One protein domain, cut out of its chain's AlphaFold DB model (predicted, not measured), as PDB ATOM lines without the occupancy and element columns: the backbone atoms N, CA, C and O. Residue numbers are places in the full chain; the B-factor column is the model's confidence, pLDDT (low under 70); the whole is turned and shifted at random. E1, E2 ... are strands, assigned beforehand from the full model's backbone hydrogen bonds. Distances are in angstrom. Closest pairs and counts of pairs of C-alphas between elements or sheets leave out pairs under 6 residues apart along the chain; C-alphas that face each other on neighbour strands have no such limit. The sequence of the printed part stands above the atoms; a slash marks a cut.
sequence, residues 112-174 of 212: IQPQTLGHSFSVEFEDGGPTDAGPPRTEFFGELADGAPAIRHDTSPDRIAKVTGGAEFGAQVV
ATOM      1  N   ILE A 112      11.887   7.259 -21.343       70.38
ATOM      2  CA  ILE A 112      13.235   7.781 -21.124       70.38
ATOM      3  C   ILE A 112      13.270   8.422 -19.738       70.38
ATOM      4  O   ILE A 112      12.536   9.369 -19.464       70.38
ATOM      5  N   GLN A 113      14.144   7.924 -18.867       73.69
ATOM      6  CA  GLN A 113      14.408   8.523 -17.568       73.69
ATOM      7  C   GLN A 113      15.795   9.185 -17.560       73.69
ATOM      8  O   GLN A 113      16.791   8.465 -17.694       73.69
ATOM      9  N   PRO A 114      15.899  10.517 -17.370       68.81
ATOM     10  CA  PRO A 114      17.178  11.171 -17.088       68.81
ATOM     11  C   PRO A 114      17.891  10.514 -15.905       68.81
ATOM     12  O   PRO A 114      17.281  10.290 -14.859       68.81
ATOM     13  N   GLN A 115      19.180  10.228 -16.068       70.69
ATOM     14  CA  GLN A 115      20.056   9.687 -15.026       70.69
ATOM     15  C   GLN A 115      21.129  10.697 -14.625       70.69
ATOM     16  O   GLN A 115      21.386  10.888 -13.440       70.69
ATOM     17  N   THR A 116      21.746  11.363 -15.603       69.56
ATOM     18  CA  THR A 116      22.832  12.317 -15.363       69.56
ATOM     19  C   THR A 116      22.737  13.508 -16.306       69.56
ATOM     20  O   THR A 116      22.346  13.385 -17.468       69.56
ATOM     21  N   LEU A 117      23.126  14.674 -15.795       70.44
ATOM     22  CA  LEU A 117      23.339  15.883 -16.577       70.44
ATOM     23  C   LEU A 117      24.688  16.476 -16.166       70.44
ATOM     24  O   LEU A 117      24.806  17.134 -15.132       70.44
ATOM     25  N   GLY A 118      25.719  16.180 -16.951       70.25
ATOM     26  CA  GLY A 118      27.033  16.798 -16.836       70.25
ATOM     27  C   GLY A 118      27.084  18.071 -17.672       70.25
ATOM     28  O   GLY A 118      26.511  18.125 -18.757       70.25
ATOM     29  N   HIS A 119      27.769  19.106 -17.194       73.31
ATOM     30  CA  HIS A 119      28.024  20.300 -17.995       73.31
ATOM     31  C   HIS A 119      29.403  20.878 -17.684       73.31
ATOM     32  O   HIS A 119      29.843  20.887 -16.536       73.31
ATOM     33  N   SER A 120      30.082  21.362 -18.719       77.25
ATOM     34  CA  SER A 120      31.345  22.087 -18.616       77.25
ATOM     35  C   SER A 120      31.299  23.274 -19.569       77.25
ATOM     36  O   SER A 120      31.738  23.202 -20.714       77.25
ATOM     37  N   PHE A 121      30.713  24.374 -19.104       74.88
ATOM     38  CA  PHE A 121      30.646  25.614 -19.868       74.88
ATOM     39  C   PHE A 121      31.669  26.622 -19.351       74.88
ATOM     40  O   PHE A 121      31.865  26.777 -18.148       74.88
ATOM     41  N   SER A 122      32.300  27.320 -20.287       73.88
ATOM     42  CA  SER A 122      33.131  28.494 -20.072       73.88
ATOM     43  C   SER A 122      32.490  29.672 -20.799       73.88
ATOM     44  O   SER A 122      32.141  29.566 -21.980       73.88
ATOM     45  N   VAL A 123      32.312  30.778 -20.083       75.56
ATOM     46  CA  VAL A 123      31.644  31.988 -20.572       75.56
ATOM     47  C   VAL A 123      32.668  33.119 -20.616       75.56
ATOM     48  O   VAL A 123      33.280  33.447 -19.604       75.56
ATOM     49  N   GLU A 124      32.854  33.710 -21.793       75.75
ATOM     50  CA  GLU A 124      33.607  34.946 -21.997       75.75
ATOM     51  C   GLU A 124      32.613  36.116 -22.035       75.75
ATOM     52  O   GLU A 124      31.620  36.067 -22.769       75.75
ATOM     53  N   PHE A 125      32.876  37.162 -21.253       79.56
ATOM     54  CA  PHE A 125      32.048  38.369 -21.170       79.56
ATOM     55  C   PHE A 125      32.643  39.502 -22.011       79.56
ATOM     56  O   PHE A 125      33.865  39.605 -22.120       79.56
ATOM     57  N   GLU A 126      31.791  40.359 -22.581       80.38
ATOM     58  CA  GLU A 126      32.223  41.480 -23.438       80.38
ATOM     59  C   GLU A 126      33.137  42.471 -22.688       80.38
ATOM     60  O   GLU A 126      34.125  42.936 -23.255       80.38
ATOM     61  N   ASP A 127      32.871  42.717 -21.400       76.25
ATOM     62  CA  ASP A 127      33.559  43.738 -20.590       76.25
ATOM     63  C   ASP A 127      34.673  43.178 -19.674       76.25
ATOM     64  O   ASP A 127      35.132  43.844 -18.747       76.25
ATOM     65  N   GLY A 128      35.159  41.959 -19.942       65.38
ATOM     66  CA  GLY A 128      36.374  41.424 -19.309       65.38
ATOM     67  C   GLY A 128      36.186  40.652 -17.996       65.38
ATOM     68  O   GLY A 128      37.176  40.204 -17.418       65.38
ATOM     69  N   GLY A 129      34.953  40.424 -17.545       61.44
ATOM     70  CA  GLY A 129      34.656  39.500 -16.449       61.44
ATOM     71  C   GLY A 129      33.219  39.622 -15.946       61.44
ATOM     72  O   GLY A 129      32.550  40.596 -16.291       61.44
ATOM     73  N   PRO A 130      32.736  38.658 -15.145       61.81
ATOM     74  CA  PRO A 130      31.516  38.872 -14.383       61.81
ATOM     75  C   PRO A 130      31.735  40.080 -13.466       61.81
ATOM     76  O   PRO A 130      32.790  40.204 -12.836       61.81
ATOM     77  N   THR A 131      30.750  40.969 -13.380       56.56
ATOM     78  CA  THR A 131      30.693  41.936 -12.280       56.56
ATOM     79  C   THR A 131      30.737  41.167 -10.950       56.56
ATOM     80  O   THR A 131      30.446  39.971 -10.918       56.56
ATOM     81  N   ASP A 132      31.110  41.802  -9.833       57.34
ATOM     82  CA  ASP A 132      31.255  41.195  -8.484       57.34
ATOM     83  C   ASP A 132      30.007  40.427  -7.940       57.34
ATOM     84  O   ASP A 132      29.955  40.038  -6.774       57.34
ATOM     85  N   ALA A 133      28.989  40.188  -8.769       58.19
ATOM     86  CA  ALA A 133      27.779  39.411  -8.541       58.19
ATOM     87  C   ALA A 133      28.000  37.896  -8.323       58.19
ATOM     88  O   ALA A 133      27.075  37.212  -7.880       58.19
ATOM     89  N   GLY A 134      29.204  37.365  -8.571       59.81
ATOM     90  CA  GLY A 134      29.529  35.947  -8.374       59.81
ATOM     91  C   GLY A 134      29.202  35.059  -9.587       59.81
ATOM     92  O   GLY A 134      28.968  35.569 -10.681       59.81
ATOM     93  N   PRO A 135      29.250  33.717  -9.450       62.25
ATOM     94  CA  PRO A 135      28.964  32.809 -10.561       62.25
ATOM     95  C   PRO A 135      27.511  32.962 -11.052       62.25
ATOM     96  O   PRO A 135      26.623  33.235 -10.239       62.25
ATOM     97  N   PRO A 136      27.239  32.745 -12.354       68.75
ATOM     98  CA  PRO A 136      25.903  32.911 -12.914       68.75
ATOM     99  C   PRO A 136      24.895  31.992 -12.232       68.75
ATOM    100  O   PRO A 136      25.164  30.812 -11.961       68.75
ATOM    101  N   ARG A 137      23.692  32.521 -11.987       70.38
ATOM    102  CA  ARG A 137      22.613  31.727 -11.404       70.38
ATOM    103  C   ARG A 137      22.216  30.653 -12.408       70.38
ATOM    104  O   ARG A 137      21.802  30.955 -13.522       70.38
ATOM    105  N   THR A 138      22.367  29.395 -12.006       72.62
ATOM    106  CA  THR A 138      22.094  28.244 -12.869       72.62
ATOM    107  C   THR A 138      20.796  27.580 -12.438       72.62
ATOM    108  O   THR A 138      20.662  27.147 -11.295       72.62
ATOM    109  N   GLU A 139      19.835  27.521 -13.353       76.31
ATOM    110  CA  GLU A 139      18.561  26.835 -13.178       76.31
ATOM    111  C   GLU A 139      18.553  25.554 -14.009       76.31
ATOM    112  O   GLU A 139      18.888  25.565 -15.196       76.31
ATOM    113  N   PHE A 140      18.159  24.454 -13.371       70.12
ATOM    114  CA  PHE A 140      17.990  23.155 -14.007       70.12
ATOM    115  C   PHE A 140      16.506  22.868 -14.189       70.12
ATOM    116  O   PHE A 140      15.708  23.056 -13.270       70.12
ATOM    117  N   PHE A 141      16.156  22.364 -15.362       72.69
ATOM    118  CA  PHE A 141      14.800  21.975 -15.711       72.69
ATOM    119  C   PHE A 141      14.766  20.454 -15.873       72.69
ATOM    120  O   PHE A 141      15.595  19.872 -16.567       72.69
ATOM    121  N   GLY A 142      13.839  19.800 -15.170       59.84
ATOM    122  CA  GLY A 142      13.790  18.336 -15.084       59.84
ATOM    123  C   GLY A 142      13.019  17.646 -16.212       59.84
ATOM    124  O   GLY A 142      13.097  16.426 -16.337       59.84
ATOM    125  N   GLU A 143      12.260  18.395 -17.012       66.38
ATOM    126  CA  GLU A 143      11.474  17.839 -18.111       66.38
ATOM    127  C   GLU A 143      12.317  17.771 -19.384       66.38
ATOM    128  O   GLU A 143      12.767  18.788 -19.908       66.38
ATOM    129  N   LEU A 144      12.516  16.555 -19.889       64.38
ATOM    130  CA  LEU A 144      13.171  16.313 -21.169       64.38
ATOM    131  C   LEU A 144      12.109  16.077 -22.230       64.38
ATOM    132  O   LEU A 144      11.754  14.940 -22.537       64.38
ATOM    133  N   ALA A 145      11.606  17.178 -22.765       68.38
ATOM    134  CA  ALA A 145      10.783  17.192 -23.961       68.38
ATOM    135  C   ALA A 145      11.524  17.935 -25.074       68.38
ATOM    136  O   ALA A 145      12.390  18.775 -24.811       68.38
ATOM    137  N   ASP A 146      11.191  17.627 -26.325       69.31
ATOM    138  CA  ASP A 146      11.747  18.364 -27.456       69.31
ATOM    139  C   ASP A 146      11.419  19.861 -27.326       69.31
ATOM    140  O   ASP A 146      10.283  20.248 -27.051       69.31
ATOM    141  N   GLY A 147      12.445  20.704 -27.455       75.44
ATOM    142  CA  GLY A 147      12.344  22.153 -27.259       75.44
ATOM    143  C   GLY A 147      12.211  22.636 -25.806       75.44
ATOM    144  O   GLY A 147      12.230  23.850 -25.586       75.44
ATOM    145  N   ALA A 148      12.114  21.749 -24.811       78.31
ATOM    146  CA  ALA A 148      12.121  22.159 -23.409       78.31
ATOM    147  C   ALA A 148      13.531  22.629 -22.991       78.31
ATOM    148  O   ALA A 148      14.528  21.985 -23.333       78.31
ATOM    149  N   PRO A 149      13.654  23.752 -22.258       76.81
ATOM    150  CA  PRO A 149      14.942  24.158 -21.709       76.81
ATOM    151  C   PRO A 149      15.413  23.098 -20.709       76.81
ATOM    152  O   PRO A 149      14.606  22.633 -19.919       76.81
ATOM    153  N   ALA A 150      16.702  22.743 -20.730       74.19
ATOM    154  CA  ALA A 150      17.312  21.805 -19.776       74.19
ATOM    155  C   ALA A 150      18.165  22.528 -18.717       74.19
ATOM    156  O   ALA A 150      18.133  22.194 -17.533       74.19
ATOM    157  N   ILE A 151      18.903  23.559 -19.138       76.06
ATOM    158  CA  ILE A 151      19.730  24.415 -18.280       76.06
ATOM    159  C   ILE A 151      19.532  25.864 -18.719       76.06
ATOM    160  O   ILE A 151      19.529  26.162 -19.915       76.06
ATOM    161  N   ARG A 152      19.405  26.776 -17.756       80.44
ATOM    162  CA  ARG A 152      19.511  28.220 -17.981       80.44
ATOM    163  C   ARG A 152      20.598  28.788 -17.083       80.44
ATOM    164  O   ARG A 152      20.574  28.572 -15.876       80.44
ATOM    165  N   HIS A 153      21.498  29.564 -17.672       76.00
ATOM    166  CA  HIS A 153      22.395  30.444 -16.934       76.00
ATOM    167  C   HIS A 153      21.859  31.871 -17.042       76.00
ATOM    168  O   HIS A 153      21.716  32.388 -18.149       76.00
ATOM    169  N   ASP A 154      21.533  32.487 -15.909       79.00
ATOM    170  CA  ASP A 154      21.253  33.919 -15.846       79.00
ATOM    171  C   ASP A 154      22.563  34.661 -15.587       79.00
ATOM    172  O   ASP A 154      23.194  34.503 -14.537       79.00
ATOM    173  N   THR A 155      22.982  35.423 -16.593       73.94
ATOM    174  CA  THR A 155      24.200  36.235 -16.575       73.94
ATOM    175  C   THR A 155      23.903  37.721 -16.437       73.94
ATOM    176  O   THR A 155      24.812  38.525 -16.582       73.94
ATOM    177  N   SER A 156      22.653  38.116 -16.185       74.00
ATOM    178  CA  SER A 156      22.291  39.530 -16.050       74.00
ATOM    179  C   SER A 156      23.035  40.171 -14.867       74.00
ATOM    180  O   SER A 156      23.028  39.590 -13.780       74.00
ATOM    181  N   PRO A 157      23.628  41.374 -15.013       74.38
ATOM    182  CA  PRO A 157      23.554  42.301 -16.151       74.38
ATOM    183  C   PRO A 157      24.647  42.112 -17.224       74.38
ATOM    184  O   PRO A 157      24.639  42.834 -18.222       74.38
ATOM    185  N   ASP A 158      25.577  41.180 -17.026       78.88
ATOM    186  CA  ASP A 158      26.770  41.009 -17.851       78.88
ATOM    187  C   ASP A 158      26.454  40.384 -19.217       78.88
ATOM    188  O   ASP A 158      25.759  39.364 -19.347       78.88
ATOM    189  N   ARG A 159      26.988  41.004 -20.276       78.81
ATOM    190  CA  ARG A 159      26.802  40.528 -21.649       78.81
ATOM    191  C   ARG A 159      27.815  39.454 -21.998       78.81
ATOM    192  O   ARG A 159      29.025  39.636 -21.867       78.81
ATOM    193  N   ILE A 160      27.295  38.335 -22.485       76.75
ATOM    194  CA  ILE A 160      28.091  37.207 -22.949       76.75
ATOM    195  C   ILE A 160      28.641  37.522 -24.341       76.75
ATOM    196  O   ILE A 160      27.871  37.688 -25.284       76.75
ATOM    197  N   ALA A 161      29.964  37.523 -24.479       80.44
ATOM    198  CA  ALA A 161      30.637  37.573 -25.773       80.44
ATOM    199  C   ALA A 161      30.665  36.187 -26.431       80.44
ATOM    200  O   ALA A 161      30.471  36.049 -27.640       80.44
ATOM    201  N   LYS A 162      30.923  35.141 -25.635       78.69
ATOM    202  CA  LYS A 162      31.072  33.776 -26.140       78.69
ATOM    203  C   LYS A 162      30.799  32.746 -25.054       78.69
ATOM    204  O   LYS A 162      31.238  32.896 -23.921       78.69
ATOM    205  N   VAL A 163      30.144  31.651 -25.425       76.88
ATOM    206  CA  VAL A 163      30.069  30.438 -24.603       76.88
ATOM    207  C   VAL A 163      30.798  29.326 -25.336       76.88
ATOM    208  O   VAL A 163      30.598  29.122 -26.533       76.88
ATOM    209  N   THR A 164      31.652  28.603 -24.625       80.06
ATOM    210  CA  THR A 164      32.300  27.383 -25.115       80.06
ATOM    211  C   THR A 164      32.102  26.274 -24.103       80.06
ATOM    212  O   THR A 164      31.985  26.543 -22.913       80.06
ATOM    213  N   GLY A 165      32.043  25.028 -24.555       79.00
ATOM    214  CA  GLY A 165      31.833  23.901 -23.658       79.00
ATOM    215  C   GLY A 165      30.881  22.865 -24.219       79.00
ATOM    216  O   GLY A 165      30.546  22.890 -25.404       79.00
ATOM    217  N   GLY A 166      30.441  21.966 -23.346       77.94
ATOM    218  CA  GLY A 166      29.489  20.919 -23.685       77.94
ATOM    219  C   GLY A 166      28.647  20.501 -22.487       77.94
ATOM    220  O   GLY A 166      28.996  20.755 -21.334       77.94
ATOM    221  N   ALA A 167      27.535  19.841 -22.785       74.25
ATOM    222  CA  ALA A 167      26.753  19.107 -21.808       74.25
ATOM    223  C   ALA A 167      26.721  17.633 -22.207       74.25
ATOM    224  O   ALA A 167      26.638  17.301 -23.390       74.25
ATOM    225  N   GLU A 168      26.786  16.765 -21.208       75.50
ATOM    226  CA  GLU A 168      26.566  15.338 -21.348       75.50
ATOM    227  C   GLU A 168      25.236  14.997 -20.692       75.50
ATOM    228  O   GLU A 168      24.983  15.343 -19.537       75.50
ATOM    229  N   PHE A 169      24.385  14.316 -21.442       72.06
ATOM    230  CA  PHE A 169      23.100  13.851 -20.964       72.06
ATOM    231  C   PHE A 169      23.093  12.324 -20.959       72.06
ATOM    232  O   PHE A 169      23.215  11.692 -22.009       72.06
ATOM    233  N   GLY A 170      22.939  11.742 -19.773       73.69
ATOM    234  CA  GLY A 170      22.702  10.320 -19.597       73.69
ATOM    235  C   GLY A 170      21.221  10.059 -19.371       73.69
ATOM    236  O   GLY A 170      20.627  10.585 -18.429       73.69
ATOM    237  N   ALA A 171      20.636   9.202 -20.200       75.12
ATOM    238  CA  ALA A 171      19.284   8.688 -20.027       75.12
ATOM    239  C   ALA A 171      19.293   7.168 -19.990       75.12
ATOM    240  O   ALA A 171      20.123   6.523 -20.627       75.12
ATOM    241  N   GLN A 172      18.304   6.604 -19.310       78.62
ATOM    242  CA  GLN A 172      18.025   5.182 -19.362       78.62
ATOM    243  C   GLN A 172      16.604   4.950 -19.861       78.62
ATOM    244  O   GLN A 172      15.672   5.629 -19.433       78.62
ATOM    245  N   VAL A 173      16.436   3.963 -20.740       81.56
ATOM    246  CA  VAL A 173      15.111   3.425 -21.057       81.56
ATOM    247  C   VAL A 173      14.647   2.607 -19.860       81.56
ATOM    248  O   VAL A 173      15.321   1.655 -19.463       81.56
ATOM    249  N   VAL A 174      13.522   2.988 -19.268       83.69
ATOM    250  CA  VAL A 174      12.917   2.296 -18.130       83.69
ATOM    251  C   VAL A 174      11.583   1.689 -18.529       83.69
ATOM    252  O   VAL A 174      10.834   2.285 -19.298       83.69
TER     253      VAL A 174
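AT A GLANCE: This is residues 112 to 174 of the 212 residues of an uncharacterized protein of Leifsonia sp. BK543 (UniProt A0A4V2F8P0). A long ribbon of two antiparallel strands, E1 and E4, runs most of the length of a rod, and past residue 125, where E1 stops, the backbone folds back into a short hairpin, E2 and E3, which runs alongside the ribbon at a distance from it. The printed part has 63 residues with four named strands, E1, E2, E3 and E4 along the chain, and no named helix. It is all strand: two antiparallel sheets of two strands, E1 - E4 and E2 - E3. The whole is loose, with a radius of gyration of the C-alphas of 14.2 A, and spans 46 by 20 by 17 A.

IN THESE COORDINATES: Find C-alpha 112 at (13.235, 7.781, -21.124); from there E1, residues 112 to 125, runs 35.9 A and bends by 66 degrees at residue 115. E4, residues 160 to 174, runs 38.4 A, bends by 54 degrees at residue 164 and ends at C-alpha 174, at (12.917, 2.296, -18.130). Look at C-alpha 137, at (22.613, 31.727, -11.404), for the beginning of E2, residues 137 to 140. E3 is residues 151 to 154.

HOW THE PARTS SIT: E1 and E4 are antiparallel at 172 degrees; C-alphas 119 and 167 face each other at 4.2 A, and N 118 and O 168 are within hydrogen-bond range at 2.8 A. In the hairpin of E2 and E3, antiparallel at 162 degrees, C-alphas 138 and 153 face each other at 4.6 A, and N 139 and O 152 are 2.8 A apart, within hydrogen-bond range. Both E2 and E3 are apart from E1 and from E4.

THE WHOLE: The C-alphas of Asp 127 and Val 174 are the two farthest apart, 46.4 A. The printed part has no cut. The link from E1 to E2, 11 residues, is long. The mean pLDDT of the printed part is 72.7; look for values under 70 at residues 114, 116, 128 to 136 and 142 to 146.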